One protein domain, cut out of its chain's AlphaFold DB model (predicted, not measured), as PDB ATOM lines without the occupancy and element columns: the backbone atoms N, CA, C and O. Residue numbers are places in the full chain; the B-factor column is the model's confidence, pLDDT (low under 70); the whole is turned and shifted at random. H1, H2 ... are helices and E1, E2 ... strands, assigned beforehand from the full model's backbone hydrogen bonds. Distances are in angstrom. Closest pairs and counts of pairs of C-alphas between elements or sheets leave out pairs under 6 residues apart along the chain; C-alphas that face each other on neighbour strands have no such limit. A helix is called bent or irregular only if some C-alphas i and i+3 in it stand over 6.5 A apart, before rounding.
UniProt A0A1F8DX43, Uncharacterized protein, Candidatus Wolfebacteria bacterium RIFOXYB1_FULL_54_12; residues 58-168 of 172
ATOM      1  N   PHE A  58     -28.383 -26.962 -36.871       83.69
ATOM      2  CA  PHE A  58     -29.171 -27.523 -35.775       83.69
ATOM      3  C   PHE A  58     -30.014 -26.473 -35.035       83.69
ATOM      4  O   PHE A  58     -31.098 -26.786 -34.543       83.69
ATOM      5  N   HIS A  59     -29.552 -25.228 -34.977       84.88
ATOM      6  CA  HIS A  59     -30.248 -24.150 -34.285       84.88
ATOM      7  C   HIS A  59     -31.496 -23.700 -35.059       84.88
ATOM      8  O   HIS A  59     -32.535 -23.416 -34.457       84.88
ATOM      9  N   ASP A  60     -31.450 -23.741 -36.391       84.44
ATOM     10  CA  ASP A  60     -32.637 -23.601 -37.236       84.44
ATOM     11  C   ASP A  60     -33.661 -24.705 -36.939       84.44
ATOM     12  O   ASP A  60     -34.856 -24.431 -36.799       84.44
ATOM     13  N   VAL A  61     -33.206 -25.956 -36.779       84.38
ATOM     14  CA  VAL A  61     -34.087 -27.079 -36.416       84.38
ATOM     15  C   VAL A  61     -34.748 -26.839 -35.059       84.38
ATOM     16  O   VAL A  61     -35.959 -27.031 -34.947       84.38
ATOM     17  N   GLN A  62     -33.997 -26.381 -34.052       86.88
ATOM     18  CA  GLN A  62     -34.525 -26.087 -32.711       86.88
ATOM     19  C   GLN A  62     -35.645 -25.039 -32.733       86.88
ATOM     20  O   GLN A  62     -36.625 -25.181 -32.004       86.88
ATOM     21  N   LYS A  63     -35.532 -24.020 -33.594       84.75
ATOM     22  CA  LYS A  63     -36.538 -22.955 -33.746       84.75
ATOM     23  C   LYS A  63     -37.765 -23.378 -34.546       84.75
ATOM     24  O   LYS A  63     -38.858 -22.871 -34.320       84.75
ATOM     25  N   ILE A  64     -37.583 -24.248 -35.535       88.88
ATOM     26  CA  ILE A  64     -38.671 -24.678 -36.419       88.88
ATOM     27  C   ILE A  64     -39.460 -25.831 -35.787       88.88
ATOM     28  O   ILE A  64     -40.661 -25.957 -36.037       88.88
ATOM     29  N   ALA A  65     -38.822 -26.678 -34.977       92.31
ATOM     30  CA  ALA A  65     -39.466 -27.800 -34.302       92.31
ATOM     31  C   ALA A  65     -40.386 -27.315 -33.168       92.31
ATOM     32  O   ALA A  65     -39.932 -26.938 -32.093       92.31
ATOM     33  N   LYS A  66     -41.698 -27.386 -33.407       95.94
ATOM     34  CA  LYS A  66     -42.758 -27.058 -32.447       95.94
ATOM     35  C   LYS A  66     -43.299 -28.352 -31.864       95.94
ATOM     36  O   LYS A  66     -44.111 -29.033 -32.503       95.94
ATOM     37  N   ILE A  67     -42.801 -28.713 -30.688       96.88
ATOM     38  CA  ILE A  67     -43.020 -30.028 -30.087       96.88
ATOM     39  C   ILE A  67     -44.120 -29.940 -29.029       96.88
ATOM     40  O   ILE A  67     -44.040 -29.133 -28.105       96.88
ATOM     41  N   LEU A  68     -45.129 -30.799 -29.133       97.00
ATOM     42  CA  LEU A  68     -46.170 -30.962 -28.121       97.00
ATOM     43  C   LEU A  68     -46.078 -32.344 -27.486       97.00
ATOM     44  O   LEU A  68     -46.031 -33.338 -28.204       97.00
ATOM     45  N   PHE A  69     -46.107 -32.392 -26.160       96.75
ATOM     46  CA  PHE A  69     -46.339 -33.604 -25.380       96.75
ATOM     47  C   PHE A  69     -47.779 -33.620 -24.867       96.75
ATOM     48  O   PHE A  69     -48.258 -32.615 -24.338       96.75
ATOM     49  N   ILE A  70     -48.452 -34.751 -25.043       95.06
ATOM     50  CA  ILE A  70     -49.776 -35.036 -24.493       95.06
ATOM     51  C   ILE A  70     -49.590 -36.229 -23.560       95.06
ATOM     52  O   ILE A  70     -49.470 -37.358 -24.033       95.06
ATOM     53  N   ASP A  71     -49.462 -35.937 -22.273       94.12
ATOM     54  CA  ASP A  71     -49.092 -36.893 -21.225       94.12
ATOM     55  C   ASP A  71     -49.686 -36.409 -19.900       94.12
ATOM     56  O   ASP A  71     -49.520 -35.240 -19.540       94.12
ATOM     57  N   ASP A  72     -50.375 -37.286 -19.178       91.94
ATOM     58  CA  ASP A  72     -51.001 -36.964 -17.897       91.94
ATOM     59  C   ASP A  72     -49.967 -36.856 -16.765       91.94
ATOM     60  O   ASP A  72     -50.230 -36.245 -15.727       91.94
ATOM     61  N   LYS A  73     -48.764 -37.391 -16.976       90.75
ATOM     62  CA  LYS A  73     -47.656 -37.415 -16.023       90.75
ATOM     63  C   LYS A  73     -46.610 -36.360 -16.359       90.75
ATOM     64  O   LYS A  73     -46.534 -35.802 -17.455       90.75
ATOM     65  N   ASP A  74     -45.772 -36.062 -15.375       86.56
ATOM     66  CA  ASP A  74     -44.632 -35.175 -15.574       86.56
ATOM     67  C   ASP A  74     -43.471 -35.911 -16.244       86.56
ATOM     68  O   ASP A  74     -42.984 -36.935 -15.759       86.56
ATOM     69  N   CYS A  75     -42.966 -35.346 -17.341       82.25
ATOM     70  CA  CYS A  75     -41.864 -35.930 -18.096       82.25
ATOM     71  C   CYS A  75     -40.606 -35.062 -17.982       82.25
ATOM     72  O   CYS A  75     -40.551 -33.946 -18.507       82.25
ATOM     73  N   GLN A  76     -39.531 -35.602 -17.400       88.25
ATOM     74  CA  GLN A  76     -38.238 -34.901 -17.305       88.25
ATOM     75  C   GLN A  76     -37.674 -34.492 -18.678       88.25
ATOM     76  O   GLN A  76     -36.953 -33.497 -18.792       88.25
ATOM     77  N   ILE A  77     -38.030 -35.229 -19.737       89.50
ATOM     78  CA  ILE A  77     -37.602 -34.935 -21.106       89.50
ATOM     79  C   ILE A  77     -38.089 -33.567 -21.593       89.50
ATOM     80  O   ILE A  77     -37.333 -32.869 -22.263       89.50
ATOM     81  N   VAL A  78     -39.290 -33.129 -21.196       93.00
ATOM     82  CA  VAL A  78     -39.824 -31.804 -21.556       93.00
ATOM     83  C   VAL A  78     -38.923 -30.712 -20.991       93.00
ATOM     84  O   VAL A  78     -38.536 -29.781 -21.699       93.00
ATOM     85  N   THR A  79     -38.521 -30.858 -19.729       92.94
ATOM     86  CA  THR A  79     -37.609 -29.926 -19.061       92.94
ATOM     87  C   THR A  79     -36.239 -29.912 -19.735       92.94
ATOM     88  O   THR A  79     -35.682 -28.842 -19.974       92.94
ATOM     89  N   ASN A  80     -35.702 -31.080 -20.093       93.62
ATOM     90  CA  ASN A  80     -34.408 -31.175 -20.767       93.62
ATOM     91  C   ASN A  80     -34.436 -30.550 -22.167       93.62
ATOM     92  O   ASN A  80     -33.505 -29.833 -22.524       93.62
ATOM     93  N   LEU A  81     -35.503 -30.755 -22.942       93.81
ATOM     94  CA  LEU A  81     -35.649 -30.140 -24.263       93.81
ATOM     95  C   LEU A  81     -35.743 -28.612 -24.168       93.81
ATOM     96  O   LEU A  81     -35.037 -27.915 -24.895       93.81
ATOM     97  N   ARG A  82     -36.526 -28.085 -23.219       93.75
ATOM     98  CA  ARG A  82     -36.612 -26.634 -22.976       93.75
ATOM     99  C   ARG A  82     -35.265 -26.028 -22.583       93.75
ATOM    100  O   ARG A  82     -34.904 -24.978 -23.098       93.75
ATOM    101  N   ARG A  83     -34.492 -26.704 -21.720       94.12
ATOM    102  CA  ARG A  83     -33.120 -26.284 -21.358       94.12
ATOM    103  C   ARG A  83     -32.172 -26.253 -22.558       94.12
ATOM    104  O   ARG A  83     -31.226 -25.479 -22.558       94.12
ATOM    105  N   ASN A  84     -32.436 -27.076 -23.569       91.44
ATOM    106  CA  ASN A  84     -31.697 -27.115 -24.826       91.44
ATOM    107  C   ASN A  84     -32.391 -26.293 -25.926       91.44
ATOM    108  O   ASN A  84     -32.306 -26.656 -27.093       91.44
ATOM    109  N   ASN A  85     -33.088 -25.207 -25.577       91.75
ATOM    110  CA  ASN A  85     -33.671 -24.234 -26.511       91.75
ATOM    111  C   ASN A  85     -34.683 -24.794 -27.531       91.75
ATOM    112  O   ASN A  85     -34.933 -24.155 -28.551       91.75
ATOM    113  N   PHE A  86     -35.287 -25.956 -27.276       94.25
ATOM    114  CA  PHE A  86     -36.409 -26.430 -28.087       94.25
ATOM    115  C   PHE A  86     -37.716 -25.759 -27.653       94.25
ATOM    116  O   PHE A  86     -38.005 -25.644 -26.457       94.25
ATOM    117  N   GLU A  87     -38.550 -25.376 -28.623       94.69
ATOM    118  CA  GLU A  87     -39.901 -24.879 -28.355       94.69
ATOM    119  C   GLU A  87     -40.823 -26.074 -28.036       94.69
ATOM    120  O   GLU A  87     -41.244 -26.818 -28.925       94.69
ATOM    121  N   VAL A  88     -41.106 -26.290 -26.744       96.06
ATOM    122  CA  VAL A  88     -41.877 -27.452 -26.263       96.06
ATOM    123  C   VAL A  88     -43.050 -27.044 -25.378       96.06
ATOM    124  O   VAL A  88     -42.876 -26.373 -24.351       96.06
ATOM    125  N   ARG A  89     -44.242 -27.545 -25.706       96.19
ATOM    126  CA  ARG A  89     -45.451 -27.461 -24.874       96.19
ATOM    127  C   ARG A  89     -45.847 -28.840 -24.355       96.19
ATOM    128  O   ARG A  89     -45.520 -29.852 -24.970       96.19
ATOM    129  N   LYS A  90     -46.522 -28.864 -23.208       95.81
ATOM    130  CA  LYS A  90     -47.047 -30.076 -22.577       95.81
ATOM    131  C   LYS A  90     -48.464 -29.790 -22.107       95.81
ATOM    132  O   LYS A  90     -48.688 -28.737 -21.513       95.81
ATOM    133  N   ILE A  91     -49.374 -30.704 -22.403       95.38
ATOM    134  CA  ILE A  91     -50.760 -30.688 -21.940       95.38
ATOM    135  C   ILE A  91     -51.115 -32.073 -21.413       95.38
ATOM    136  O   ILE A  91     -50.554 -33.066 -21.875       95.38
ATOM    137  N   ASP A  92     -52.057 -32.129 -20.479       93.44
ATOM    138  CA  ASP A  92     -52.407 -33.392 -19.822       93.44
ATOM    139  C   ASP A  92     -53.418 -34.213 -20.630       93.44
ATOM    140  O   ASP A  92     -53.435 -35.432 -20.544       93.44
ATOM    141  N   ASP A  93     -54.268 -33.566 -21.434       91.75
ATOM    142  CA  ASP A  93     -55.197 -34.243 -22.345       91.75
ATOM    143  C   ASP A  93     -55.705 -33.270 -23.427       91.75
ATOM    144  O   ASP A  93     -55.578 -32.045 -23.308       91.75
ATOM    145  N   VAL A  94     -56.335 -33.797 -24.480       89.56
ATOM    146  CA  VAL A  94     -56.983 -33.000 -25.530       89.56
ATOM    147  C   VAL A  94     -58.497 -33.097 -25.417       89.56
ATOM    148  O   VAL A  94     -59.094 -34.142 -25.649       89.56
ATOM    149  N   LEU A  95     -59.142 -31.958 -25.156       83.25
ATOM    150  CA  LEU A  95     -60.606 -31.862 -25.099       83.25
ATOM    151  C   LEU A  95     -61.253 -31.663 -26.479       83.25
ATOM    152  O   LEU A  95     -62.403 -32.038 -26.691       83.25
ATOM    153  N   SER A  96     -60.536 -31.056 -27.430       84.62
ATOM    154  CA  SER A  96     -61.021 -30.827 -28.796       84.62
ATOM    155  C   SER A  96     -59.863 -30.703 -29.776       84.62
ATOM    156  O   SER A  96     -59.056 -29.790 -29.671       84.62
ATOM    157  N   LEU A  97     -59.794 -31.582 -30.773       79.38
ATOM    158  CA  LEU A  97     -58.635 -31.641 -31.671       79.38
ATOM    159  C   LEU A  97     -58.508 -30.444 -32.609       79.38
ATOM    160  O   LEU A  97     -57.401 -30.008 -32.892       79.38
ATOM    161  N   GLN A  98     -59.632 -29.928 -33.103       79.50
ATOM    162  CA  GLN A  98     -59.632 -28.864 -34.111       79.50
ATOM    163  C   GLN A  98     -59.494 -27.470 -33.500       79.50
ATOM    164  O   GLN A  98     -59.059 -26.556 -34.189       79.50
ATOM    165  N   LYS A  99     -59.894 -27.312 -32.233       84.44
ATOM    166  CA  LYS A  99     -59.912 -26.023 -31.530       84.44
ATOM    167  C   LYS A  99     -58.808 -25.886 -30.485       84.44
ATOM    168  O   LYS A  99     -58.666 -24.817 -29.917       84.44
ATOM    169  N   ASN A 100     -58.054 -26.946 -30.201       91.81
ATOM    170  CA  ASN A 100     -56.949 -26.861 -29.256       91.81
ATOM    171  C   ASN A 100     -55.756 -26.146 -29.911       91.81
ATOM    172  O   ASN A 100     -55.243 -26.582 -30.945       91.81
ATOM    173  N   ASP A 101     -55.341 -25.033 -29.311       93.94
ATOM    174  CA  ASP A 101     -54.287 -24.169 -29.845       93.94
ATOM    175  C   ASP A 101     -52.916 -24.851 -29.850       93.94
ATOM    176  O   ASP A 101     -52.137 -24.660 -30.785       93.94
ATOM    177  N   ASP A 102     -52.627 -25.708 -28.868       95.56
ATOM    178  CA  ASP A 102     -51.358 -26.436 -28.789       95.56
ATOM    179  C   ASP A 102     -51.239 -27.479 -29.903       95.56
ATOM    180  O   ASP A 102     -50.205 -27.566 -30.573       95.56
ATOM    181  N   VAL A 103     -52.320 -28.218 -30.174       94.31
ATOM    182  CA  VAL A 103     -52.397 -29.171 -31.294       94.31
ATOM    183  C   VAL A 103     -52.214 -28.448 -32.628       94.31
ATOM    184  O   VAL A 103     -51.518 -28.951 -33.516       94.31
ATOM    185  N   GLN A 104     -52.803 -27.261 -32.791       93.31
ATOM    186  CA  GLN A 104     -52.651 -26.457 -34.004       93.31
ATOM    187  C   GLN A 104     -51.225 -25.928 -34.174       93.31
ATOM    188  O   GLN A 104     -50.669 -26.056 -35.270       93.31
ATOM    189  N   TRP A 105     -50.629 -25.407 -33.101       95.00
ATOM    190  CA  TRP A 105     -49.279 -24.842 -33.075       95.00
ATOM    191  C   TRP A 105     -48.192 -25.887 -33.380       95.00
ATOM    192  O   TRP A 105     -47.247 -25.581 -34.110       95.00
ATOM    193  N   ALA A 106     -48.335 -27.118 -32.886       95.75
ATOM    194  CA  ALA A 106     -47.299 -28.144 -32.984       95.75
ATOM    195  C   ALA A 106     -47.121 -28.726 -34.396       95.75
ATOM    196  O   ALA A 106     -48.087 -28.958 -35.127       95.75
ATOM    197  N   ASN A 107     -45.886 -29.055 -34.775       94.94
ATOM    198  CA  ASN A 107     -45.588 -29.866 -35.962       94.94
ATOM    199  C   ASN A 107     -45.157 -31.295 -35.607       94.94
ATOM    200  O   ASN A 107     -45.308 -32.196 -36.437       94.94
ATOM    201  N   ILE A 108     -44.701 -31.517 -34.373       95.50
ATOM    202  CA  ILE A 108     -44.353 -32.823 -33.819       95.50
ATOM    203  C   ILE A 108     -45.175 -33.024 -32.545       95.50
ATOM    204  O   ILE A 108     -45.127 -32.190 -31.646       95.50
ATOM    205  N   ILE A 109     -45.936 -34.115 -32.470       95.81
ATOM    206  CA  ILE A 109     -46.805 -34.425 -31.332       95.81
ATOM    207  C   ILE A 109     -46.413 -35.787 -30.765       95.81
ATOM    208  O   ILE A 109     -46.536 -36.807 -31.443       95.81
ATOM    209  N   PHE A 110     -45.950 -35.779 -29.524       95.44
ATOM    210  CA  PHE A 110     -45.730 -36.946 -28.687       95.44
ATOM    211  C   PHE A 110     -46.995 -37.208 -27.876       95.44
ATOM    212  O   PHE A 110     -47.550 -36.289 -27.276       95.44
ATOM    213  N   VAL A 111     -47.457 -38.450 -27.885       93.88
ATOM    214  CA  VAL A 111     -48.675 -38.871 -27.193       93.88
ATOM    215  C   VAL A 111     -48.327 -40.070 -26.328       93.88
ATOM    216  O   VAL A 111     -47.849 -41.076 -26.868       93.88
ATOM    217  N   ASP A 112     -48.565 -39.958 -25.020       91.94
ATOM    218  CA  ASP A 112     -48.567 -41.132 -24.152       91.94
ATOM    219  C   ASP A 112     -49.707 -42.055 -24.597       91.94
ATOM    220  O   ASP A 112     -50.839 -41.635 -24.860       91.94
ATOM    221  N   TYR A 113     -49.370 -43.327 -24.770       86.38
ATOM    222  CA  TYR A 113     -50.319 -44.362 -25.139       86.38
ATOM    223  C   TYR A 113     -51.441 -44.482 -24.104       86.38
ATOM    224  O   TYR A 113     -52.610 -44.621 -24.487       86.38
ATOM    225  N   LYS A 114     -51.071 -44.441 -22.823       86.25
ATOM    226  CA  LYS A 114     -51.942 -44.788 -21.706       86.25
ATOM    227  C   LYS A 114     -52.570 -43.546 -21.098       86.25
ATOM    228  O   LYS A 114     -51.967 -42.484 -21.076       86.25
ATOM    229  N   ASP A 115     -53.794 -43.681 -20.601       87.19
ATOM    230  CA  ASP A 115     -54.484 -42.651 -19.810       87.19
ATOM    231  C   ASP A 115     -54.820 -41.332 -20.551       87.19
ATOM    232  O   ASP A 115     -55.582 -40.519 -20.031       87.19
ATOM    233  N   ILE A 116     -54.403 -41.176 -21.812       91.44
ATOM    234  CA  ILE A 116     -54.678 -40.019 -22.676       91.44
ATOM    235  C   ILE A 116     -55.914 -40.214 -23.553       91.44
ATOM    236  O   ILE A 116     -56.188 -41.304 -24.045       91.44
ATOM    237  N   GLY A 117     -56.678 -39.147 -23.811       86.25
ATOM    238  CA  GLY A 117     -57.793 -39.166 -24.760       86.25
ATOM    239  C   GLY A 117     -58.993 -39.996 -24.301       86.25
ATOM    240  O   GLY A 117     -59.931 -40.203 -25.077       86.25
ATOM    241  N   LYS A 118     -59.008 -40.450 -23.042       86.56
ATOM    242  CA  LYS A 118     -60.057 -41.307 -22.464       86.56
ATOM    243  C   LYS A 118     -61.454 -40.719 -22.615       86.56
ATOM    244  O   LYS A 118     -62.398 -41.442 -22.925       86.56
ATOM    245  N   LYS A 119     -61.590 -39.400 -22.450       85.44
ATOM    246  CA  LYS A 119     -62.881 -38.703 -22.571       85.44
ATOM    247  C   LYS A 119     -63.453 -38.757 -23.988       85.44
ATOM    248  O   LYS A 119     -64.665 -38.823 -24.145       85.44
ATOM    249  N   LEU A 120     -62.592 -38.726 -25.005       84.56
ATOM    250  CA  LEU A 120     -63.002 -38.684 -26.411       84.56
ATOM    251  C   LEU A 120     -63.062 -40.075 -27.053       84.56
ATOM    252  O   LEU A 120     -63.901 -40.319 -27.917       84.56
ATOM    253  N   PHE A 121     -62.177 -40.985 -26.644       86.25
ATOM    254  CA  PHE A 121     -61.947 -42.255 -27.338       86.25
ATOM    255  C   PHE A 121     -62.115 -43.492 -26.445       86.25
ATOM    256  O   PHE A 121     -61.939 -44.619 -26.920       86.25
ATOM    257  N   GLY A 122     -62.486 -43.306 -25.174       84.56
ATOM    258  CA  GLY A 122     -62.712 -44.387 -24.218       84.56
ATOM    259  C   GLY A 122     -61.500 -45.311 -24.126       84.56
ATOM    260  O   GLY A 122     -60.377 -44.859 -23.931       84.56
ATOM    261  N   LYS A 123     -61.728 -46.610 -24.350       81.94
ATOM    262  CA  LYS A 123     -60.703 -47.668 -24.281       81.94
ATOM    263  C   LYS A 123     -59.612 -47.585 -25.358       81.94
ATOM    264  O   LYS A 123     -58.657 -48.346 -25.292       81.94
ATOM    265  N   LYS A 124     -59.773 -46.742 -26.385       81.25
ATOM    266  CA  LYS A 124     -58.745 -46.571 -27.427       81.25
ATOM    267  C   LYS A 124     -57.633 -45.613 -26.998       81.25
ATOM    268  O   LYS A 124     -56.590 -45.618 -27.643       81.25
ATOM    269  N   GLU A 125     -57.878 -44.797 -25.972       88.50
ATOM    270  CA  GLU A 125     -56.895 -43.911 -25.336       88.50
ATOM    271  C   GLU A 125     -56.020 -43.136 -26.351       88.50
ATOM    272  O   GLU A 125     -56.541 -42.614 -27.352       88.50
ATOM    273  N   GLY A 126     -54.699 -43.080 -26.137       87.44
ATOM    274  CA  GLY A 126     -53.754 -42.354 -26.989       87.44
ATOM    275  C   GLY A 126     -53.736 -42.841 -28.443       87.44
ATOM    276  O   GLY A 126     -53.536 -42.048 -29.368       87.44
ATOM    277  N   LEU A 127     -54.044 -44.120 -28.701       87.56
ATOM    278  CA  LEU A 127     -54.175 -44.641 -30.070       87.56
ATOM    279  C   LEU A 127     -55.387 -44.057 -30.794       87.56
ATOM    280  O   LEU A 127     -55.295 -43.712 -31.976       87.56
ATOM    281  N   GLY A 128     -56.517 -43.942 -30.094       89.25
ATOM    282  CA  GLY A 128     -57.718 -43.295 -30.616       89.25
ATOM    283  C   GLY A 128     -57.438 -41.844 -30.997       89.25
ATOM    284  O   GLY A 128     -57.760 -41.425 -32.114       89.25
ATOM    285  N   LEU A 129     -56.736 -41.132 -30.113       90.88
ATOM    286  CA  LEU A 129     -56.300 -39.759 -30.333       90.88
ATOM    287  C   LEU A 129     -55.412 -39.625 -31.577       90.88
ATOM    288  O   LEU A 129     -55.671 -38.779 -32.434       90.88
ATOM    289  N   ILE A 130     -54.404 -40.481 -31.734       90.56
ATOM    290  CA  ILE A 130     -53.500 -40.429 -32.893       90.56
ATOM    291  C   ILE A 130     -54.214 -40.761 -34.195       90.56
ATOM    292  O   ILE A 130     -53.946 -40.125 -35.217       90.56
ATOM    293  N   ASN A 131     -55.100 -41.757 -34.186       89.69
ATOM    294  CA  ASN A 131     -55.851 -42.116 -35.381       89.69
ATOM    295  C   ASN A 131     -56.693 -40.929 -35.868       89.69
ATOM    296  O   ASN A 131     -56.725 -40.622 -37.062       89.69
ATOM    297  N   GLU A 132     -57.304 -40.209 -34.932       90.50
ATOM    298  CA  GLU A 132     -58.107 -39.034 -35.234       90.50
ATOM    299  C   GLU A 132     -57.254 -37.826 -35.656       90.50
ATOM    300  O   GLU A 132     -57.569 -37.162 -36.647       90.50
ATOM    301  N   LEU A 133     -56.113 -37.582 -35.001       91.31
ATOM    302  CA  LEU A 133     -55.146 -36.564 -35.427       91.31
ATOM    303  C   LEU A 133     -54.661 -36.811 -36.863       91.31
ATOM    304  O   LEU A 133     -54.649 -35.886 -37.678       91.31
ATOM    305  N   LYS A 134     -54.330 -38.062 -37.207       90.75
ATOM    306  CA  LYS A 134     -53.964 -38.463 -38.575       90.75
ATOM    307  C   LYS A 134     -55.111 -38.248 -39.557       90.75
ATOM    308  O   LYS A 134     -54.867 -37.802 -40.676       90.75
ATOM    309  N   ARG A 135     -56.358 -38.511 -39.160       90.56
ATOM    310  CA  ARG A 135     -57.537 -38.263 -40.004       90.56
ATOM    311  C   ARG A 135     -57.707 -36.775 -40.322       90.56
ATOM    312  O   ARG A 135     -57.938 -36.427 -41.478       90.56
ATOM    313  N   VAL A 136     -57.561 -35.907 -39.316       90.94
ATOM    314  CA  VAL A 136     -57.768 -34.452 -39.434       90.94
ATOM    315  C   VAL A 136     -56.595 -33.758 -40.136       90.94
ATOM    316  O   VAL A 136     -56.798 -32.994 -41.080       90.94
ATOM    317  N   TYR A 137     -55.361 -34.028 -39.709       91.00
ATOM    318  CA  TYR A 137     -54.171 -33.294 -40.155       91.00
ATOM    319  C   TYR A 137     -53.306 -34.060 -41.166       91.00
ATOM    320  O   TYR A 137     -52.405 -33.468 -41.767       91.00
ATOM    321  N   LYS A 138     -53.588 -35.344 -41.421       89.06
ATOM    322  CA  LYS A 138     -52.848 -36.197 -42.369       89.06
ATOM    323  C   LYS A 138     -51.336 -36.111 -42.110       89.06
ATOM    324  O   LYS A 138     -50.897 -36.149 -40.961       89.06
ATOM    325  N   ASN A 139     -50.555 -35.936 -43.174       85.81
ATOM    326  CA  ASN A 139     -49.093 -35.880 -43.148       85.81
ATOM    327  C   ASN A 139     -48.539 -34.479 -42.825       85.81
ATOM    328  O   ASN A 139     -47.339 -34.261 -42.957       85.81
ATOM    329  N   LYS A 140     -49.386 -33.513 -42.435       88.88
ATOM    330  CA  LYS A 140     -48.935 -32.149 -42.098       88.88
ATOM    331  C   LYS A 140     -48.180 -32.083 -40.768       88.88
ATOM    332  O   LYS A 140     -47.481 -31.107 -40.523       88.88
ATOM    333  N   LYS A 141     -48.359 -33.086 -39.907       93.12
ATOM    334  CA  LYS A 141     -47.741 -33.189 -38.581       93.12
ATOM    335  C   LYS A 141     -47.127 -34.577 -38.417       93.12
ATOM    336  O   LYS A 141     -47.572 -35.536 -39.053       93.12
ATOM    337  N   ARG A 142     -46.107 -34.683 -37.569       93.50
ATOM    338  CA  ARG A 142     -45.492 -35.953 -37.177       93.50
ATOM    339  C   ARG A 142     -46.025 -36.373 -35.812       93.50
ATOM    340  O   ARG A 142     -46.069 -35.556 -34.901       93.50
ATOM    341  N   TYR A 143     -46.403 -37.640 -35.684       92.12
ATOM    342  CA  TYR A 143     -46.952 -38.205 -34.451       92.12
ATOM    343  C   TYR A 143     -46.010 -39.284 -33.932       92.12
ATOM    344  O   TYR A 143     -45.596 -40.149 -34.710       92.12
ATOM    345  N   ILE A 144     -45.691 -39.232 -32.646       91.69
ATOM    346  CA  ILE A 144     -44.875 -40.217 -31.947       91.69
ATOM    347  C   ILE A 144     -45.707 -40.762 -30.797       91.69
ATOM    348  O   ILE A 144     -46.244 -39.997 -30.001       91.69
ATOM    349  N   ILE A 145     -45.802 -42.086 -30.730       88.62
ATOM    350  CA  ILE A 145     -46.381 -42.782 -29.582       88.62
ATOM    351  C   ILE A 145     -45.222 -43.233 -28.727       88.62
ATOM    352  O   ILE A 145     -44.258 -43.794 -29.256       88.62
ATOM    353  N   TYR A 146     -45.328 -43.016 -27.431       86.62
ATOM    354  CA  TYR A 146     -44.429 -43.629 -26.476       86.62
ATOM    355  C   TYR A 146     -45.245 -44.221 -25.336       86.62
ATOM    356  O   TYR A 146     -46.419 -43.914 -25.158       86.62
ATOM    357  N   SER A 147     -44.621 -45.155 -24.641       81.94
ATOM    358  CA  SER A 147     -45.197 -45.866 -23.513       81.94
ATOM    359  C   SER A 147     -44.053 -46.295 -22.607       81.94
ATOM    360  O   SER A 147     -42.905 -46.409 -23.062       81.94
ATOM    361  N   SER A 148     -44.345 -46.550 -21.337       72.75
ATOM    362  CA  SER A 148     -43.375 -47.183 -20.453       72.75
ATOM    363  C   SER A 148     -43.206 -48.663 -20.833       72.75
ATOM    364  O   SER A 148     -44.124 -49.303 -21.348       72.75
ATOM    365  N   VAL A 149     -42.025 -49.234 -20.574       61.72
ATOM    366  CA  VAL A 149     -41.741 -50.656 -20.864       61.72
ATOM    367  C   VAL A 149     -42.712 -51.586 -20.122       61.72
ATOM    368  O   VAL A 149     -43.060 -52.643 -20.634       61.72
ATOM    369  N   GLN A 150     -43.200 -51.173 -18.952       60.69
ATOM    370  CA  GLN A 150     -44.137 -51.946 -18.127       60.69
ATOM    371  C   GLN A 150     -45.545 -52.020 -18.735       60.69
ATOM    372  O   GLN A 150     -46.311 -52.916 -18.398       60.69
ATOM    373  N   ASP A 151     -45.877 -51.119 -19.659       60.34
ATOM    374  CA  ASP A 151     -47.176 -51.068 -20.332       60.34
ATOM    375  C   ASP A 151     -47.156 -51.758 -21.714       60.34
ATOM    376  O   ASP A 151     -48.179 -51.819 -22.402       60.34
ATOM    377  N   PHE A 152     -46.001 -52.287 -22.141       55.88
ATOM    378  CA  PHE A 152     -45.812 -52.858 -23.480       55.88
ATOM    379  C   PHE A 152     -46.459 -54.242 -23.659       55.88
ATOM    380  O   PHE A 152     -46.855 -54.581 -24.774       55.88
ATOM    381  N   ASP A 153     -46.672 -54.997 -22.575       55.78
ATOM    382  CA  ASP A 153     -47.406 -56.274 -22.604       55.78
ATOM    383  C   ASP A 153     -48.851 -56.102 -23.118       55.78
ATOM    384  O   ASP A 153     -49.417 -57.006 -23.731       55.78
ATOM    385  N   GLY A 154     -49.439 -54.907 -22.959       53.44
ATOM    386  CA  GLY A 154     -50.755 -54.560 -23.510       53.44
ATOM    387  C   GLY A 154     -50.747 -54.139 -24.987       53.44
ATOM    388  O   GLY A 154     -51.811 -54.049 -25.599       53.44
ATOM    389  N   LEU A 155     -49.573 -53.883 -25.578       53.91
ATOM    390  CA  LEU A 155     -49.432 -53.404 -26.958       53.91
ATOM    391  C   LEU A 155     -49.312 -54.533 -27.994       53.91
ATOM    392  O   LEU A 155     -49.532 -54.302 -29.185       53.91
ATOM    393  N   VAL A 156     -49.028 -55.760 -27.547       56.28
ATOM    394  CA  VAL A 156     -48.833 -56.947 -28.402       56.28
ATOM    395  C   VAL A 156     -50.112 -57.332 -29.170       56.28
ATOM    396  O   VAL A 156     -50.034 -57.939 -30.231       56.28
ATOM    397  N   GLY A 157     -51.292 -56.915 -28.695       52.03
ATOM    398  CA  GLY A 157     -52.590 -57.190 -29.328       52.03
ATOM    399  C   GLY A 157     -53.082 -56.150 -30.345       52.03
ATOM    400  O   GLY A 157     -54.222 -56.255 -30.802       52.03
ATOM    401  N   PHE A 158     -52.295 -55.120 -30.686       52.94
ATOM    402  CA  PHE A 158     -52.741 -54.098 -31.639       52.94
ATOM    403  C   PHE A 158     -52.357 -54.440 -33.090       52.94
ATOM    404  O   PHE A 158     -51.171 -54.590 -33.399       52.94
ATOM    405  N   PRO A 159     -53.324 -54.416 -34.033       52.56
ATOM    406  CA  PRO A 159     -53.135 -54.885 -35.413       52.56
ATOM    407  C   PRO A 159     -52.091 -54.099 -36.228       52.56
ATOM    408  O   PRO A 159     -51.701 -54.515 -37.316       52.56
ATOM    409  N   TYR A 160     -51.624 -52.948 -35.730       49.06
ATOM    410  CA  TYR A 160     -50.591 -52.145 -36.393       49.06
ATOM    411  C   TYR A 160     -49.156 -52.568 -36.023       49.06
ATOM    412  O   TYR A 160     -48.254 -52.392 -36.839       49.06
ATOM    413  N   ILE A 161     -48.942 -53.145 -34.833       51.00
ATOM    414  CA  ILE A 161     -47.626 -53.642 -34.389       51.00
ATOM    415  C   ILE A 161     -47.382 -55.050 -34.938       51.00
ATOM    416  O   ILE A 161     -46.295 -55.333 -35.440       51.00
ATOM    417  N   GLU A 162     -48.419 -55.888 -34.965       49.84
ATOM    418  CA  GLU A 162     -48.378 -57.240 -35.535       49.84
ATOM    419  C   GLU A 162     -47.916 -57.230 -37.003       49.84
ATOM    420  O   GLU A 162     -47.059 -58.014 -37.412       49.84
ATOM    421  N   LYS A 163     -48.379 -56.240 -37.781       47.72
ATOM    422  CA  LYS A 163     -47.986 -56.063 -39.184       47.72
ATOM    423  C   LYS A 163     -46.509 -55.684 -39.363       47.72
ATOM    424  O   LYS A 163     -45.926 -56.054 -40.374       47.72
ATOM    425  N   MET A 164     -45.889 -54.984 -38.406       45.38
ATOM    426  CA  MET A 164     -44.445 -54.699 -38.433       45.38
ATOM    427  C   MET A 164     -43.605 -55.869 -37.906       45.38
ATOM    428  O   MET A 164     -42.541 -56.138 -38.461       45.38
ATOM    429  N   GLY A 165     -44.088 -56.602 -36.899       49.56
ATOM    430  CA  GLY A 165     -43.435 -57.821 -36.404       49.56
ATOM    431  C   GLY A 165     -43.341 -58.905 -37.481       49.56
ATOM    432  O   GLY A 165     -42.291 -59.518 -37.663       49.56
ATOM    433  N   HIS A 166     -44.394 -59.061 -38.287       49.09
ATOM    434  CA  HIS A 166     -44.403 -60.006 -39.404       49.09
ATOM    435  C   HIS A 166     -43.443 -59.621 -40.545       49.09
ATOM    436  O   HIS A 166     -42.975 -60.497 -41.266       49.09
ATOM    437  N   MET A 167     -43.130 -58.328 -40.707       42.47
ATOM    438  CA  MET A 167     -42.175 -57.835 -41.712       42.47
ATOM    439  C   MET A 167     -40.712 -57.974 -41.264       42.47
ATOM    440  O   MET A 167     -39.841 -58.096 -42.118       42.47
ATOM    441  N   MET A 168     -40.435 -57.985 -39.955       45.69
ATOM    442  CA  MET A 168     -39.083 -58.192 -39.410       45.69
ATOM    443  C   MET A 168     -38.683 -59.674 -39.316       45.69
ATOM    444  O   MET A 168     -37.498 -59.981 -39.340       45.69
TER     445      MET A 168
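Overview. This is residues 58 to 168 of the 172 residues of an uncharacterized protein of Candidatus Wolfebacteria bacterium RIFOXYB1_FULL_54_12 (UniProt A0A1F8DX43). A twisted sheet of four parallel strands, E2 E1 E3 E4, forms the core, with H4 and the short H3 packed over one face and H2 over the E2 side of the other, so that the second face is only partly covered. H1 lies off the starting ends of E1 and E2, near Lys 66 and Glu 87, and after E4 a loose tail with H5 and H6 runs out past the E4 edge of the sheet, where residues 159 to 164 of H6 stick out. The printed part has 111 residues, with six named helices and four named strands in the order H1 E1 H2 E2 H3 E3 H4 E4 H5 H6, and the class is mixed, helices and strands. The whole is compact, with a radius of gyration of the C-alphas of 14.6 A and spans of 39 by 32 by 27 A.

Along the chain. The strands of the sheet are E2, residues 87 to 91, 13.9 A long; E1, residues 66 to 70, 13.3 A; E3, residues 108 to 112, 13.4 A; and E4, residues 142 to 146, 13.2 A. C-alpha 110 in E3 is at (-45.730, -36.946, -28.687). H4, residues 118 to 140, is 24.4 A from first to last C-alpha. It has a kink of 114 degrees near residue 126 and is irregular, with C-alphas 136 and 139 at 9.5 A. H2 holds residues 76 to 83, 10.8 A, and H3 residues 101 to 105, 6.0 A. H1, residues 58 to 64, 9.9 A, begins at C-alpha 58, (-29.171, -27.523, -35.775). H5, residues 149 to 154, 10.2 A, is also irregular, with C-alphas 150 and 153 at 7.0 A. H6, residues 159 to 168, 15.0 A, ends at C-alpha 168, (-39.083, -58.192, -39.410).

Arrangement. The sheet is twisted, with C-alphas up to 4.3 A off its best plane. Inner strands E1 and E3 are parallel at 13 degrees, with N 110 and O 68 at 2.8 A, within hydrogen-bond range. Edge strand E2 is parallel to E1 at 20 degrees, with N 69 and O 89 at 2.9 A. Edge strand E4 is parallel to E3 at 23 degrees, with N 144 and O 109 at 2.8 A. H4 is on the sheet at a height of 10.6 A, over E3 and E4, and runs along the strands, at 16 degrees to E3 on the local plane; the closest C-alphas of H4 and E3 are those of Gly 126 and Asp 112, 6.0 A. H3 is on the same face, over E1 at a height of 8.7 A. H2 is on the opposite face, over E2 at a height of 8.8 A, and runs along the strands, at 21 degrees to E2 on the local plane; its closest C-alphas to E2 are those of Arg 82 and Val 88, 6.3 A. These are three layers, helices on both faces of a sheet. E1, H2, E2 and E3, H4, E4 are strand-helix-strand units, two parallel neighbour strands with a helix between; E2, H3, E3 is a split one, with E1 between its strands. The three crossovers are right-handed. H1 is only just not on the sheet, with 4 pairs of C-alphas within 10 A. H5 and H6 are not on the sheet, and they are apart from each other. Every O i to N i+4 pair is within hydrogen-bond range in H1, H2 and H3, against 12 of 19 in H4, 3 of 6 in H6 and 0 of 2 in H5, where 2 of 3 O i to N i+3 pairs are.

Size, cuts and confidence. The two C-alphas farthest apart, those of His 59 and Gly 157, are 40.2 A apart. The printed part has no cut and no long link; the link from E2 to H3, 9 residues, is short and the others are tight. The mean pLDDT of the printed part is 83.2, and residues 149 to 168 are under 70.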